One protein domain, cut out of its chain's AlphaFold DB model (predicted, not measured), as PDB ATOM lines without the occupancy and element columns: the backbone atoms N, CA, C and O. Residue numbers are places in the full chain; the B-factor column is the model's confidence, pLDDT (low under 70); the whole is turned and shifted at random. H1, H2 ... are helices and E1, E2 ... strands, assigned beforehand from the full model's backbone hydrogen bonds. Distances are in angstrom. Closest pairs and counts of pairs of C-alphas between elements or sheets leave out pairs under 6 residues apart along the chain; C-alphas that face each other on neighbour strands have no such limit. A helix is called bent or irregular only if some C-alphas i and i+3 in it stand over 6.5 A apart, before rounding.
ATOM      1  N   GLU A  20     149.998  82.988  99.340       88.69
ATOM      2  CA  GLU A  20     149.470  82.791 100.699       88.69
ATOM      3  C   GLU A  20     150.522  83.156 101.747       88.69
ATOM      4  O   GLU A  20     150.213  83.841 102.720       88.69
ATOM      5  N   LEU A  21     151.782  82.766 101.520       91.06
ATOM      6  CA  LEU A  21     152.881  83.110 102.417       91.06
ATOM      7  C   LEU A  21     153.112  84.629 102.470       91.06
ATOM      8  O   LEU A  21     153.258  85.186 103.556       91.06
ATOM      9  N   LEU A  22     153.105  85.312 101.320       91.06
ATOM     10  CA  LEU A  22     153.267  86.769 101.259       91.06
ATOM     11  C   LEU A  22     152.125  87.513 101.956       91.06
ATOM     12  O   LEU A  22     152.373  88.473 102.685       91.06
ATOM     13  N   LEU A  23     150.886  87.054 101.773       93.06
ATOM     14  CA  LEU A  23     149.723  87.634 102.436       93.06
ATOM     15  C   LEU A  23     149.813  87.468 103.959       93.06
ATOM     16  O   LEU A  23     149.595  88.428 104.697       93.06
ATOM     17  N   VAL A  24     150.199  86.282 104.433       94.31
ATOM     18  CA  VAL A  24     150.386  86.012 105.866       94.31
ATOM     19  C   VAL A  24     151.482  86.901 106.455       94.31
ATOM     20  O   VAL A  24     151.275  87.503 107.507       94.31
ATOM     21  N   LEU A  25     152.618  87.051 105.767       94.19
ATOM     22  CA  LEU A  25     153.703  87.928 106.219       94.19
ATOM     23  C   LEU A  25     153.278  89.402 106.275       94.19
ATOM     24  O   LEU A  25     153.629  90.094 107.229       94.19
ATOM     25  N   GLY A  26     152.478  89.870 105.312       94.75
ATOM     26  CA  GLY A  26     151.919  91.224 105.323       94.75
ATOM     27  C   GLY A  26     150.996  91.478 106.519       94.75
ATOM     28  O   GLY A  26     151.112  92.508 107.184       94.75
ATOM     29  N   ILE A  27     150.127  90.517 106.847       96.12
ATOM     30  CA  ILE A  27     149.244  90.609 108.020       96.12
ATOM     31  C   ILE A  27     150.064  90.601 109.316       96.12
ATOM     32  O   ILE A  27     149.833  91.436 110.189       96.12
ATOM     33  N   ILE A  28     151.049  89.703 109.440       95.81
ATOM     34  CA  ILE A  28     151.920  89.636 110.624       95.81
ATOM     35  C   ILE A  28     152.662  90.963 110.818       95.81
ATOM     36  O   ILE A  28     152.687  91.484 111.932       95.81
ATOM     37  N   ALA A  29     153.213  91.547 109.750       94.50
ATOM     38  CA  ALA A  29     153.901  92.833 109.821       94.50
ATOM     39  C   ALA A  29     152.987  93.949 110.359       94.50
ATOM     40  O   ALA A  29     153.386  94.693 111.254       94.50
ATOM     41  N   ALA A  30     151.740  94.028 109.881       94.88
ATOM     42  CA  ALA A  30     150.769  95.010 110.365       94.88
ATOM     43  C   ALA A  30     150.408  94.807 111.850       94.88
ATOM     44  O   ALA A  30     150.353  95.774 112.613       94.88
ATOM     45  N   LEU A  31     150.213  93.554 112.282       95.31
ATOM     46  CA  LEU A  31     149.915  93.227 113.680       95.31
ATOM     47  C   LEU A  31     151.054  93.620 114.624       95.31
ATOM     48  O   LEU A  31     150.800  94.139 115.710       95.31
ATOM     49  N   VAL A  32     152.304  93.417 114.204       94.25
ATOM     50  CA  VAL A  32     153.484  93.792 114.991       94.25
ATOM     51  C   VAL A  32     153.531  95.307 115.215       94.25
ATOM     52  O   VAL A  32     153.691  95.743 116.355       94.25
ATOM     53  N   VAL A  33     153.312  96.122 114.175       93.31
ATOM     54  CA  VAL A  33     153.271  97.593 114.316       93.31
ATOM     55  C   VAL A  33     152.141  98.038 115.251       93.31
ATOM     56  O   VAL A  33     152.362  98.871 116.131       93.31
ATOM     57  N   ALA A  34     150.947  97.455 115.115       89.25
ATOM     58  CA  ALA A  34     149.823  97.758 115.999       89.25
ATOM     59  C   ALA A  34     150.136  97.415 117.468       89.25
ATOM     60  O   ALA A  34     149.870  98.217 118.368       89.25
ATOM     61  N   ALA A  35     150.760  96.259 117.716       87.31
ATOM     62  CA  ALA A  35     151.160  95.838 119.055       87.31
ATOM     63  C   ALA A  35     152.168  96.811 119.686       87.31
ATOM     64  O   ALA A  35     152.013  97.171 120.853       87.31
ATOM     65  N   PHE A  36     153.147  97.304 118.919       87.62
ATOM     66  CA  PHE A  36     154.134  98.275 119.405       87.62
ATOM     67  C   PHE A  36     153.525  99.618 119.835       87.62
ATOM     68  O   PHE A  36     154.057 100.254 120.739       87.62
ATOM     69  N   ILE A  37     152.406 100.044 119.243       85.00
ATOM     70  CA  ILE A  37     151.711 101.284 119.632       85.00
ATOM     71  C   ILE A  37     150.862 101.075 120.894       85.00
ATOM     72  O   ILE A  37     150.796 101.947 121.764       85.00
ATOM     73  N   VAL A  38     150.192  99.927 121.001       80.12
ATOM     74  CA  VAL A  38     149.258  99.635 122.100       80.12
ATOM     75  C   VAL A  38     149.993  99.217 123.372       80.12
ATOM     76  O   VAL A  38     149.619  99.647 124.462       80.12
ATOM     77  N   TYR A  39     151.062  98.429 123.258       77.62
ATOM     78  CA  TYR A  39     151.810  97.898 124.398       77.62
ATOM     79  C   TYR A  39     152.287  98.967 125.405       77.62
ATOM     80  O   TYR A  39     151.980  98.826 126.594       77.62
ATOM     81  N   PRO A  40     152.967 100.062 124.995       74.12
ATOM     82  CA  PRO A  40     153.384 101.101 125.934       74.12
ATOM     83  C   PRO A  40     152.185 101.812 126.572       74.12
ATOM     84  O   PRO A  40     152.235 102.139 127.756       74.12
ATOM     85  N   LYS A  41     151.079 101.988 125.832       66.94
ATOM     86  CA  LYS A  41     149.851 102.603 126.358       66.94
ATOM     87  C   LYS A  41     149.178 101.733 127.412       66.94
ATOM     88  O   LYS A  41     148.765 102.254 128.440       66.94
ATOM     89  N   VAL A  42     149.101 100.420 127.197       72.12
ATOM     90  CA  VAL A  42     148.512  99.490 128.171       72.12
ATOM     91  C   VAL A  42     149.387  99.405 129.415       72.12
ATOM     92  O   VAL A  42     148.874  99.520 130.519       72.12
ATOM     93  N   GLN A  43     150.709  99.288 129.271       69.69
ATOM     94  CA  GLN A  43     151.600  99.242 130.433       69.69
ATOM     95  C   GLN A  43     151.547 100.543 131.254       69.69
ATOM     96  O   GLN A  43     151.503 100.490 132.483       69.69
ATOM     97  N   ALA A  44     151.516 101.701 130.589       70.50
ATOM     98  CA  ALA A  44     151.360 102.992 131.252       70.50
ATOM     99  C   ALA A  44     149.985 103.127 131.926       70.50
ATOM    100  O   ALA A  44     149.921 103.530 133.082       70.50
ATOM    101  N   SER A  45     148.909 102.718 131.248       70.00
ATOM    102  CA  SER A  45     147.541 102.757 131.776       70.00
ATOM    103  C   SER A  45     147.365 101.854 133.001       70.00
ATOM    104  O   SER A  45     146.823 102.281 134.015       70.00
ATOM    105  N   GLN A  46     147.916 100.636 132.975       73.81
ATOM    106  CA  GLN A  46     147.863  99.733 134.127       73.81
ATOM    107  C   GLN A  46     148.638 100.291 135.331       73.81
ATOM    108  O   GLN A  46     148.165 100.190 136.462       73.81
ATOM    109  N   ARG A  47     149.810 100.905 135.103       73.75
ATOM    110  CA  ARG A  47     150.580 101.570 136.173       73.75
ATOM    111  C   ARG A  47     149.848 102.790 136.728       73.75
ATOM    112  O   ARG A  47     149.794 102.946 137.942       73.75
ATOM    113  N   ALA A  48     149.259 103.609 135.861       72.62
ATOM    114  CA  ALA A  48     148.452 104.757 136.257       72.62
ATOM    115  C   ALA A  48     147.232 104.346 137.091       72.62
ATOM    116  O   ALA A  48     146.960 104.951 138.121       72.62
ATOM    117  N   GLN A  49     146.538 103.277 136.695       74.50
ATOM    118  CA  GLN A  49     145.385 102.770 137.433       74.50
ATOM    119  C   GLN A  49     145.775 102.212 138.808       74.50
ATOM    120  O   GLN A  49     145.066 102.439 139.790       74.50
ATOM    121  N   ALA A  50     146.901 101.496 138.893       75.94
ATOM    122  CA  ALA A  50     147.437 101.025 140.165       75.94
ATOM    123  C   ALA A  50     147.802 102.199 141.088       75.94
ATOM    124  O   ALA A  50     147.461 102.177 142.267       75.94
ATOM    125  N   GLU A  51     148.421 103.249 140.544       76.69
ATOM    126  CA  GLU A  51     148.752 104.464 141.291       76.69
ATOM    127  C   GLU A  51     147.502 105.196 141.801       76.69
ATOM    128  O   GLU A  51     147.448 105.596 142.959       76.69
ATOM    129  N   SER A  52     146.449 105.306 140.991       74.62
ATOM    130  CA  SER A  52     145.182 105.902 141.431       74.62
ATOM    131  C   SER A  52     144.560 105.154 142.614       74.62
ATOM    132  O   SER A  52     144.051 105.784 143.543       74.62
ATOM    133  N   ASN A  53     144.644 103.821 142.621       80.06
ATOM    134  CA  ASN A  53     144.189 103.008 143.750       80.06
ATOM    135  C   ASN A  53     145.068 103.233 144.992       80.06
ATOM    136  O   ASN A  53     144.547 103.408 146.089       80.06
ATOM    137  N   ASN A  54     146.388 103.300 144.806       82.00
ATOM    138  CA  ASN A  54     147.355 103.599 145.862       82.00
ATOM    139  C   ASN A  54     147.088 104.967 146.520       82.00
ATOM    140  O   ASN A  54     147.065 105.073 147.746       82.00
ATOM    141  N   ILE A  55     146.818 106.005 145.720       77.75
ATOM    142  CA  ILE A  55     146.466 107.350 146.201       77.75
ATOM    143  C   ILE A  55     145.170 107.320 147.022       77.75
ATOM    144  O   ILE A  55     145.108 107.933 148.089       77.75
ATOM    145  N   ALA A  56     144.149 106.586 146.570       77.94
ATOM    146  CA  ALA A  56     142.900 106.433 147.316       77.94
ATOM    147  C   ALA A  56     143.121 105.742 148.675       77.94
ATOM    148  O   ALA A  56     142.529 106.145 149.678       77.94
ATOM    149  N   THR A  57     144.014 104.749 148.738       81.69
ATOM    150  CA  THR A  57     144.419 104.106 149.997       81.69
ATOM    151  C   THR A  57     145.138 105.080 150.928       81.69
ATOM    152  O   THR A  57     144.774 105.161 152.100       81.69
ATOM    153  N   ILE A  58     146.094 105.867 150.416       80.44
ATOM    154  CA  ILE A  58     146.789 106.898 151.207       80.44
ATOM    155  C   ILE A  58     145.771 107.889 151.775       80.44
ATOM    156  O   ILE A  58     145.794 108.182 152.966       80.44
ATOM    157  N   GLN A  59     144.829 108.369 150.959       76.56
ATOM    158  CA  GLN A  59     143.779 109.280 151.414       76.56
ATOM    159  C   GLN A  59     142.914 108.661 152.509       76.56
ATOM    160  O   GLN A  59     142.617 109.329 153.497       76.56
ATOM    161  N   ALA A  60     142.498 107.404 152.344       79.31
ATOM    162  CA  ALA A  60     141.716 106.704 153.352       79.31
ATOM    163  C   ALA A  60     142.498 106.556 154.665       79.31
ATOM    164  O   ALA A  60     141.922 106.790 155.724       79.31
ATOM    165  N   GLY A  61     143.799 106.251 154.607       80.94
ATOM    166  CA  GLY A  61     144.667 106.166 155.783       80.94
ATOM    167  C   GLY A  61     144.884 107.517 156.471       80.94
ATOM    168  O   GLY A  61     144.719 107.617 157.685       80.94
ATOM    169  N   VAL A  62     145.145 108.585 155.704       78.62
ATOM    170  CA  VAL A  62     145.229 109.957 156.238       78.62
ATOM    171  C   VAL A  62     143.899 110.362 156.874       78.62
ATOM    172  O   VAL A  62     143.872 110.834 158.008       78.62
ATOM    173  N   LYS A  63     142.769 110.123 156.199       77.88
ATOM    174  CA  LYS A  63     141.444 110.415 156.753       77.88
ATOM    175  C   LYS A  63     141.176 109.598 158.014       77.88
ATOM    176  O   LYS A  63     140.623 110.156 158.948       77.88
ATOM    177  N   ALA A  64     141.564 108.322 158.053       80.31
ATOM    178  CA  ALA A  64     141.382 107.437 159.203       80.31
ATOM    179  C   ALA A  64     142.111 107.962 160.453       80.31
ATOM    180  O   ALA A  64     141.501 108.079 161.516       80.31
ATOM    181  N   LEU A  65     143.384 108.343 160.313       78.88
ATOM    182  CA  LEU A  65     144.198 108.842 161.428       78.88
ATOM    183  C   LEU A  65     143.765 110.221 161.924       78.88
ATOM    184  O   LEU A  65     143.806 110.489 163.121       78.88
ATOM    185  N   TYR A  66     143.307 111.078 161.016       75.94
ATOM    186  CA  TYR A  66     142.891 112.442 161.335       75.94
ATOM    187  C   TYR A  66     141.361 112.590 161.423       75.94
ATOM    188  O   TYR A  66     140.865 113.709 161.454       75.94
ATOM    189  N   THR A  67     140.593 111.492 161.518       73.56
ATOM    190  CA  THR A  67     139.112 111.539 161.628       73.56
ATOM    191  C   THR A  67     138.623 112.378 162.802       73.56
ATOM    192  O   THR A  67     137.561 112.987 162.723       73.56
ATOM    193  N   SER A  68     139.386 112.371 163.896       68.00
ATOM    194  CA  SER A  68     139.079 113.089 165.137       68.00
ATOM    195  C   SER A  68     139.918 114.361 165.299       68.00
ATOM    196  O   SER A  68     139.774 115.070 166.292       68.00
ATOM    197  N   ALA A  69     140.814 114.644 164.349       67.50
ATOM    198  CA  ALA A  69     141.654 115.829 164.358       67.50
ATOM    199  C   ALA A  69     140.964 116.955 163.579       67.50
ATOM    200  O   ALA A  69     140.480 116.759 162.467       67.50
ATOM    201  N   SER A  70     140.947 118.161 164.145       64.38
ATOM    202  CA  SER A  70     140.401 119.354 163.484       64.38
ATOM    203  C   SER A  70     141.320 119.910 162.389       64.38
ATOM    204  O   SER A  70     140.913 120.780 161.623       64.38
ATOM    205  N   SER A  71     142.559 119.423 162.298       67.88
ATOM    206  CA  SER A  71     143.522 119.827 161.279       67.88
ATOM    207  C   SER A  71     144.513 118.712 160.952       67.88
ATOM    208  O   SER A  71     144.816 117.851 161.773       67.88
ATOM    209  N   PHE A  72     145.086 118.777 159.749       73.25
ATOM    210  CA  PHE A  72     146.202 117.924 159.324       73.25
ATOM    211  C   PHE A  72     147.564 118.497 159.757       73.25
ATOM    212  O   PHE A  72     148.601 118.143 159.204       73.25
ATOM    213  N   THR A  73     147.595 119.429 160.718       71.12
ATOM    214  CA  THR A  73     148.836 120.085 161.155       71.12
ATOM    215  C   THR A  73     149.832 119.039 161.665       71.12
ATOM    216  O   THR A  73     149.494 118.211 162.505       71.12
ATOM    217  N   GLY A  74     151.061 119.057 161.139       71.81
ATOM    218  CA  GLY A  74     152.086 118.052 161.452       71.81
ATOM    219  C   GLY A  74     152.081 116.822 160.537       71.81
ATOM    220  O   GLY A  74     152.987 115.995 160.646       71.81
ATOM    221  N   LEU A  75     151.134 116.717 159.596       76.06
ATOM    222  CA  LEU A  75     151.187 115.708 158.543       76.06
ATOM    223  C   LEU A  75     152.432 115.941 157.680       76.06
ATOM    224  O   LEU A  75     152.553 116.938 156.967       76.06
ATOM    225  N   THR A  76     153.354 114.992 157.759       77.44
ATOM    226  CA  THR A  76     154.557 114.914 156.932       77.44
ATOM    227  C   THR A  76     154.717 113.484 156.441       77.44
ATOM    228  O   THR A  76     154.159 112.548 157.018       77.44
ATOM    229  N   ASN A  77     155.525 113.288 155.403       79.25
ATOM    230  CA  ASN A  77     155.866 111.954 154.918       79.25
ATOM    231  C   ASN A  77     156.410 111.036 156.020       79.25
ATOM    232  O   ASN A  77     156.041 109.870 156.055       79.25
ATOM    233  N   ALA A  78     157.252 111.550 156.919       78.31
ATOM    234  CA  ALA A  78     157.854 110.750 157.983       78.31
ATOM    235  C   ALA A  78     156.798 110.200 158.956       78.31
ATOM    236  O   ALA A  78     156.813 109.013 159.273       78.31
ATOM    237  N   VAL A  79     155.848 111.048 159.367       78.38
ATOM    238  CA  VAL A  79     154.729 110.656 160.240       78.38
ATOM    239  C   VAL A  79     153.831 109.646 159.529       78.38
ATOM    240  O   VAL A  79     153.542 108.582 160.059       78.38
ATOM    241  N   ALA A  80     153.488 109.899 158.268       79.44
ATOM    242  CA  ALA A  80     152.642 108.997 157.493       79.44
ATOM    243  C   ALA A  80     153.278 107.622 157.200       79.44
ATOM    244  O   ALA A  80     152.569 106.619 157.109       79.44
ATOM    245  N   VAL A  81     154.606 107.553 157.054       83.44
ATOM    246  CA  VAL A  81     155.349 106.283 156.952       83.44
ATOM    247  C   VAL A  81     155.346 105.556 158.295       83.44
ATOM    248  O   VAL A  81     155.133 104.345 158.337       83.44
ATOM    249  N   GLN A  82     155.544 106.284 159.397       79.69
ATOM    250  CA  GLN A  82     155.512 105.724 160.747       79.69
ATOM    251  C   GLN A  82     154.131 105.154 161.103       79.69
ATOM    252  O   GLN A  82     154.052 104.051 161.646       79.69
ATOM    253  N   ASP A  83     153.063 105.841 160.702       80.81
ATOM    254  CA  ASP A  83     151.677 105.430 160.936       80.81
ATOM    255  C   ASP A  83     151.153 104.413 159.902       80.81
ATOM    256  O   ASP A  83     149.965 104.089 159.887       80.81
ATOM    257  N   LYS A  84     152.028 103.889 159.030       81.06
ATOM    258  CA  LYS A  84     151.706 102.888 157.993       81.06
ATOM    259  C   LYS A  84     150.551 103.293 157.063       81.06
ATOM    260  O   LYS A  84     149.800 102.444 156.588       81.06
ATOM    261  N   ILE A  85     150.422 104.589 156.776       83.50
ATOM    262  CA  ILE A  85     149.457 105.110 155.795       83.50
ATOM    263  C   ILE A  85     149.836 104.660 154.382       83.50
ATOM    264  O   ILE A  85     148.975 104.374 153.548       83.50
ATOM    265  N   PHE A  86     151.139 104.632 154.106       82.06
ATOM    266  CA  PHE A  86     151.672 104.184 152.832       82.06
ATOM    267  C   PHE A  86     151.747 102.658 152.796       82.06
ATOM    268  O   PHE A  86     152.373 102.068 153.679       82.06
ATOM    269  N   PRO A  87     151.168 102.005 151.778       78.75
ATOM    270  CA  PRO A  87     151.376 100.582 151.573       78.75
ATOM    271  C   PRO A  87     152.833 100.295 151.171       78.75
ATOM    272  O   PRO A  87     153.492 101.121 150.533       78.75
ATOM    273  N   ASP A  88     153.330  99.102 151.510       80.31
ATOM    274  CA  ASP A  88     154.746  98.727 151.353       80.31
ATOM    275  C   ASP A  88     155.254  98.844 149.904       80.31
ATOM    276  O   ASP A  88     156.420  99.150 149.666       80.31
ATOM    277  N   ASN A  89     154.378  98.660 148.910       79.00
ATOM    278  CA  ASN A  89     154.716  98.787 147.488       79.00
ATOM    279  C   ASN A  89     154.973 100.232 147.024       79.00
ATOM    280  O   ASN A  89     155.359 100.434 145.873       79.00
ATOM    281  N   LEU A  90     154.729 101.217 147.888       78.88
ATOM    282  CA  LEU A  90     155.024 102.633 147.671       78.88
ATOM    283  C   LEU A  90     156.185 103.116 148.538       78.88
ATOM    284  O   LEU A  90     156.439 104.312 148.611       78.88
ATOM    285  N   LEU A  91     156.879 102.222 149.233       85.56
ATOM    286  CA  LEU A  91     157.981 102.577 150.111       85.56
ATOM    287  C   LEU A  91     159.298 102.120 149.491       85.56
ATOM    288  O   LEU A  91     159.487 100.952 149.157       85.56
ATOM    289  N   SER A  92     160.231 103.055 149.330       82.31
ATOM    290  CA  SER A  92     161.614 102.749 148.976       82.31
ATOM    291  C   SER A  92     162.478 102.793 150.230       82.31
ATOM    292  O   SER A  92     162.646 103.851 150.842       82.31
ATOM    293  N   GLY A  93     163.017 101.635 150.610       80.25
ATOM    294  CA  GLY A  93     163.758 101.437 151.857       80.25
ATOM    295  C   GLY A  93     162.934 100.694 152.910       80.25
ATOM    296  O   GLY A  93     161.860 100.176 152.619       80.25
ATOM    297  N   SER A  94     163.452 100.609 154.133       72.12
ATOM    298  CA  SER A  94     162.813  99.893 155.239       72.12
ATOM    299  C   SER A  94     162.790 100.730 156.519       72.12
ATOM    300  O   SER A  94     163.661 101.568 156.761       72.12
ATOM    301  N   GLY A  95     161.769 100.498 157.349       71.31
ATOM    302  CA  GLY A  95     161.577 101.204 158.616       71.31
ATOM    303  C   GLY A  95     161.116 102.656 158.452       71.31
ATOM    304  O   GLY A  95     160.650 103.069 157.396       71.31
ATOM    305  N   SER A  96     161.254 103.450 159.515       68.25
ATOM    306  CA  SER A  96     160.771 104.842 159.577       68.25
ATOM    307  C   SER A  96     161.501 105.821 158.646       68.25
ATOM    308  O   SER A  96     161.081 106.966 158.522       68.25
ATOM    309  N   ALA A  97     162.586 105.387 157.995       71.06
ATOM    310  CA  ALA A  97     163.325 106.161 156.996       71.06
ATOM    311  C   ALA A  97     162.892 105.846 155.552       71.06
ATOM    312  O   ALA A  97     163.478 106.378 154.607       71.06
ATOM    313  N   ALA A  98     161.904 104.964 155.363       79.88
ATOM    314  CA  ALA A  98     161.423 104.620 154.037       79.88
ATOM    315  C   ALA A  98     160.845 105.854 153.334       79.88
ATOM    316  O   ALA A  98     160.109 106.650 153.917       79.88
ATOM    317  N   THR A  99     161.200 106.013 152.063       81.00
ATOM    318  CA  THR A  99     160.778 107.157 151.257       81.00
ATOM    319  C   THR A  99     159.554 106.782 150.426       81.00
ATOM    320  O   THR A  99     159.604 105.794 149.692       81.00
ATOM    321  N   PRO A 100     158.453 107.547 150.514       80.06
ATOM    322  CA  PRO A 100     157.293 107.326 149.665       80.06
ATOM    323  C   PRO A 100     157.626 107.572 148.192       80.06
ATOM    324  O   PRO A 100     158.048 108.671 147.815       80.06
ATOM    325  N   ILE A 101     157.430 106.553 147.365       77.88
ATOM    326  CA  ILE A 101     157.642 106.562 145.921       77.88
ATOM    327  C   ILE A 101     156.395 106.063 145.193       77.88
ATOM    328  O   ILE A 101     155.703 105.164 145.662       77.88
ATOM    329  N   ASN A 102     156.127 106.630 144.023       74.94
ATOM    330  CA  ASN A 102     155.040 106.191 143.153       74.94
ATOM    331  C   ASN A 102     155.478 105.043 142.220       74.94
ATOM    332  O   ASN A 102     156.664 104.707 142.115       74.94
ATOM    333  N   ALA A 103     154.536 104.499 141.445       71.94
ATOM    334  CA  ALA A 103     154.801 103.482 140.418       71.94
ATOM    335  C   ALA A 103     155.828 103.897 139.331       71.94
ATOM    336  O   ALA A 103     156.326 103.051 138.583       71.94
ATOM    337  N   PHE A 104     156.157 105.189 139.241       72.12
ATOM    338  CA  PHE A 104     157.121 105.784 138.313       72.12
ATOM    339  C   PHE A 104     158.464 106.142 138.977       72.12
ATOM    340  O   PHE A 104     159.309 106.760 138.330       72.12
ATOM    341  N   LYS A 105     158.686 105.741 140.240       69.94
ATOM    342  CA  LYS A 105     159.864 106.076 141.069       69.94
ATOM    343  C   LYS A 105     160.028 107.570 141.391       69.94
ATOM    344  O   LYS A 105     161.094 107.983 141.837       69.94
ATOM    345  N   GLY A 106     158.997 108.377 141.169       70.38
ATOM    346  CA  GLY A 106     158.936 109.751 141.654       70.38
ATOM    347  C   GLY A 106     158.578 109.787 143.137       70.38
ATOM    348  O   GLY A 106     157.849 108.922 143.619       70.38
ATOM    349  N   ASN A 107     159.076 110.788 143.859       71.06
ATOM    350  CA  ASN A 107     158.725 110.992 145.262       71.06
ATOM    351  C   ASN A 107     157.249 111.380 145.397       71.06
ATOM    352  O   ASN A 107     156.756 112.218 144.639       71.06
ATOM    353  N   ILE A 108     156.567 110.788 146.376       74.44
ATOM    354  CA  ILE A 108     155.247 111.235 146.829       74.44
ATOM    355  C   ILE A 108     155.479 112.236 147.953       74.44
ATOM    356  O   ILE A 108     156.302 111.981 148.827       74.44
ATOM    357  N   THR A 109     154.757 113.351 147.969       73.94
ATOM    358  CA  THR A 109     154.861 114.355 149.043       73.94
ATOM    359  C   THR A 109     153.493 114.586 149.657       73.94
ATOM    360  O   THR A 109     152.559 114.922 148.934       73.94
ATOM    361  N   LEU A 110     153.376 114.414 150.976       74.94
ATOM    362  CA  LEU A 110     152.188 114.796 151.734       74.94
ATOM    363  C   LEU A 110     152.447 116.153 152.373       74.94
ATOM    364  O   LEU A 110     153.445 116.336 153.071       74.94
ATOM    365  N   ALA A 111     151.531 117.084 152.164       69.00
ATOM    366  CA  ALA A 111     151.550 118.363 152.846       69.00
ATOM    367  C   ALA A 111     150.169 118.657 153.421       69.00
ATOM    368  O   ALA A 111     149.148 118.424 152.778       69.00
ATOM    369  N   ALA A 112     150.131 119.205 154.629       67.38
ATOM    370  CA  ALA A 112     148.940 119.880 155.109       67.38
ATOM    371  C   ALA A 112     148.945 121.314 154.579       67.38
ATOM    372  O   ALA A 112     149.915 122.044 154.794       67.38
ATOM    373  N   ALA A 113     147.880 121.734 153.900       64.62
ATOM    374  CA  ALA A 113     147.702 123.149 153.591       64.62
ATOM    375  C   ALA A 113     146.926 123.833 154.715       64.62
ATOM    376  O   ALA A 113     145.832 123.408 155.086       64.62
ATOM    377  N   ALA A 114     147.478 124.936 155.221       55.19
ATOM    378  CA  ALA A 114     146.722 125.905 155.998       55.19
ATOM    379  C   ALA A 114     145.841 126.700 155.024       55.19
ATOM    380  O   ALA A 114     146.333 127.565 154.300       55.19
ATOM    381  N   THR A 115     144.552 126.384 154.929       52.31
ATOM    382  CA  THR A 115     143.662 127.098 154.006       52.31
ATOM    383  C   THR A 115     143.194 128.424 154.599       52.31
ATOM    384  O   THR A 115     142.364 128.451 155.504       52.31
ATOM    385  N   GLY A 116     143.682 129.528 154.028       50.03
ATOM    386  CA  GLY A 116     142.868 130.726 153.794       50.03
ATOM    387  C   GLY A 116     142.063 130.587 152.485       50.03
ATOM    388  O   GLY A 116     142.370 129.698 151.687       50.03
ATOM    389  N   PRO A 117     141.065 131.459 152.227       49.31
ATOM    390  CA  PRO A 117     139.992 131.274 151.228       49.31
ATOM    391  C   PRO A 117     140.420 131.232 149.743       49.31
ATOM    392  O   PRO A 117     139.573 131.267 148.855       49.31
ATOM    393  N   SER A 118     141.716 131.165 149.430       51.38
ATOM    394  CA  SER A 118     142.226 131.132 148.049       51.38
ATOM    395  C   SER A 118     143.453 130.232 147.852       51.38
ATOM    396  O   SER A 118     144.102 130.299 146.813       51.38
ATOM    397  N   GLY A 119     143.800 129.383 148.825       46.53
ATOM    398  CA  GLY A 119     144.874 128.401 148.659       46.53
ATOM    399  C   GLY A 119     144.355 127.166 147.931       46.53
ATOM    400  O   GLY A 119     143.432 126.528 148.430       46.53
ATOM    401  N   ASN A 120     144.917 126.845 146.761       45.53
ATOM    402  CA  ASN A 120     144.532 125.689 145.948       45.53
ATOM    403  C   ASN A 120     144.289 124.428 146.799       45.53
ATOM    404  O   ASN A 120     145.221 123.845 147.351       45.53
ATOM    405  N   VAL A 121     143.025 124.002 146.855       50.53
ATOM    406  CA  VAL A 121     142.590 122.734 147.444       50.53
ATOM    407  C   VAL A 121     142.930 121.626 146.457       50.53
ATOM    408  O   VAL A 121     142.491 121.662 145.302       50.53
ATOM    409  N   LEU A 122     143.717 120.642 146.890       51.97
ATOM    410  CA  LEU A 122     143.947 119.465 146.074       51.97
ATOM    411  C   LEU A 122     142.781 118.498 146.244       51.97
ATOM    412  O   LEU A 122     142.623 117.831 147.262       51.97
ATOM    413  N   ASP A 123     141.983 118.401 145.196       56.59
ATOM    414  CA  ASP A 123     141.041 117.309 145.046       56.59
ATOM    415  C   ASP A 123     141.836 116.030 144.729       56.59
ATOM    416  O   ASP A 123     142.432 115.888 143.655       56.59
ATOM    417  N   VAL A 124     141.892 115.102 145.684       57.41
ATOM    418  CA  VAL A 124     142.579 113.811 145.525       57.41
ATOM    419  C   VAL A 124     142.020 113.033 144.325       57.41
ATOM    420  O   VAL A 124     142.776 112.346 143.637       57.41
ATOM    421  N   ALA A 125     140.735 113.222 143.989       56.47
ATOM    422  CA  ALA A 125     140.136 112.655 142.785       56.47
ATOM    423  C   ALA A 125     140.678 113.305 141.499       56.47
ATOM    424  O   ALA A 125     140.828 112.631 140.482       56.47
ATOM    425  N   LYS A 126     141.047 114.593 141.527       58.12
ATOM    426  CA  LYS A 126     141.738 115.241 140.397       58.12
ATOM    427  C   LYS A 126     143.174 114.759 140.250       58.12
ATOM    428  O   LYS A 126     143.639 114.635 139.125       58.12
ATOM    429  N   THR A 127     143.861 114.452 141.348       62.31
ATOM    430  CA  THR A 127     145.237 113.922 141.294       62.31
ATOM    431  C   THR A 127     145.261 112.514 140.705       62.31
ATOM    432  O   THR A 127     146.031 112.246 139.787       62.31
ATOM    433  N   SER A 128     144.349 111.636 141.133       59.12
ATOM    434  CA  SER A 128     144.205 110.295 140.550       59.12
ATOM    435  C   SER A 128     143.680 110.323 139.102       59.12
ATOM    436  O   SER A 128     144.088 109.499 138.280       59.12
ATOM    437  N   ALA A 129     142.855 111.310 138.732       60.16
ATOM    438  CA  ALA A 129     142.481 111.558 137.336       60.16
ATOM    439  C   ALA A 129     143.658 112.082 136.485       60.16
ATOM    440  O   ALA A 129     143.778 111.738 135.304       60.16
ATOM    441  N   GLN A 130     144.562 112.874 137.072       60.09
ATOM    442  CA  GLN A 130     145.811 113.274 136.424       60.09
ATOM    443  C   GLN A 130     146.747 112.076 136.229       60.09
ATOM    444  O   GLN A 130     147.300 111.937 135.142       60.09
ATOM    445  N   CYS A 131     146.846 111.150 137.188       63.56
ATOM    446  CA  CYS A 131     147.599 109.906 136.997       63.56
ATOM    447  C   CYS A 131     147.057 109.089 135.811       63.56
ATOM    448  O   CYS A 131     147.841 108.641 134.975       63.56
ATOM    449  N   ALA A 132     145.731 108.973 135.670       61.84
ATOM    450  CA  ALA A 132     145.080 108.268 134.557       61.84
ATOM    451  C   ALA A 132     145.337 108.903 133.174       61.84
ATOM    452  O   ALA A 132     145.283 108.216 132.155       61.84
ATOM    453  N   THR A 133     145.638 110.203 133.128       58.94
ATOM    454  CA  THR A 133     145.937 110.942 131.890       58.94
ATOM    455  C   THR A 133     147.440 111.123 131.633       58.94
ATOM    456  O   THR A 133     147.813 111.727 130.630       58.94
ATOM    457  N   GLY A 134     148.312 110.555 132.480       56.34
ATOM    458  CA  GLY A 134     149.773 110.646 132.345       56.34
ATOM    459  C   GLY A 134     150.403 111.887 132.992       56.34
ATOM    460  O   GLY A 134     151.565 112.187 132.727       56.34
ATOM    461  N   GLY A 135     149.660 112.610 133.831       57.03
ATOM    462  CA  GLY A 135     150.185 113.679 134.677       57.03
ATOM    463  C   GLY A 135     151.077 113.138 135.802       57.03
ATOM    464  O   GLY A 135     150.817 112.078 136.367       57.03
ATOM    465  N   ASN A 136     152.135 113.880 136.131       53.44
ATOM    466  CA  ASN A 136     153.174 113.533 137.110       53.44
ATOM    467  C   ASN A 136     153.082 114.338 138.423       53.44
ATOM    468  O   ASN A 136     154.064 114.434 139.161       53.44
ATOM    469  N   SER A 137     151.929 114.948 138.710       54.72
ATOM    470  CA  SER A 137     151.707 115.695 139.952       54.72
ATOM    471  C   SER A 137     151.621 114.726 141.141       54.72
ATOM    472  O   SER A 137     150.565 114.164 141.408       54.72
ATOM    473  N   ASN A 138     152.732 114.532 141.858       61.62
ATOM    474  CA  ASN A 138     152.847 113.588 142.986       61.62
ATOM    475  C   ASN A 138     152.688 114.248 144.373       61.62
ATOM    476  O   ASN A 138     153.076 113.678 145.397       61.62
ATOM    477  N   THR A 139     152.180 115.478 144.421       60.19
ATOM    478  CA  THR A 139     151.972 116.212 145.674       60.19
ATOM    479  C   THR A 139     150.531 116.037 146.110       60.19
ATOM    480  O   THR A 139     149.635 116.483 145.402       60.19
ATOM    481  N   LEU A 140     150.319 115.414 147.271       65.06
ATOM    482  CA  LEU A 140     149.016 115.271 147.913       65.06
ATOM    483  C   LEU A 140     148.890 116.305 149.036       65.06
ATOM    484  O   LEU A 140     149.632 116.262 150.017       65.06
ATOM    485  N   ILE A 141     147.963 117.249 148.881       64.81
ATOM    486  CA  ILE A 141     147.709 118.306 149.859       64.81
ATOM    487  C   ILE A 141     146.392 118.012 150.569       64.81
ATOM    488  O   ILE A 141     145.344 117.971 149.929       64.81
TER     489      ILE A 141
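What this domain is: This is residues 20 to 141 of the 145 residues of the protein "Bundle-forming pilin" of Yersinia pseudotuberculosis (UniProt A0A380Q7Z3). Residues 20 to 43 of the long bent helix H1 stick out as a free arm from a small head, where H3 lies side by side with the second arm, H1b. A tiny sheet of E1 and E2, the short helix H2 and long loops make up the rest. The class is mostly helix: 122 residues are printed, with three named helices and two named strands, in the order H1 H2 E1 H3 E2. The whole is only just loose, close to extended, with a radius of gyration of the C-alphas of 20.1 A and spans of 73 by 37 by 19 A.

How they stand to each other: E1, residues 109 to 112, and E2, residues 139 to 141, are parallel neighbours; N 111 and O 140, 3.0 A apart, are within hydrogen-bond range. With H3, residues 124 to 132, between them along the chain, they form a strand-helix-strand unit with a left-handed crossover. H1, residues 20 to 65, was assigned as one helix by its hydrogen bonds but is bent: C-alphas 37 and 40 are 6.5 A apart, and H1a, residues 20 to 37, and H1b, residues 40 to 65, stand at 29 degrees. H1b touches H3, opposite ways at a shallow tilt of 16 degrees; the closest C-alphas, of Ser 52 and Ser 128, are 4.6 A apart. The closest C-alphas of H2, residues 77 to 82, and E1 are Asn 77 and Leu 110, 5.6 A. Every O i to N i+4 pair in H1a, H1b, H2 and H3 is within hydrogen-bond range.

Where its parts are: H1a begins at C-alpha 20 (149.470, 82.791, 100.699) and measures 26.6 A; H1b measures 37.5 A. E2 ends at C-alpha 141 (147.709, 118.306, 149.859).

The domain as a whole: The printed part has no cut. The links H1 to H2, H2 to E1 and E1 to H3 are long. Residues 111 to 141 are under pLDDT 70.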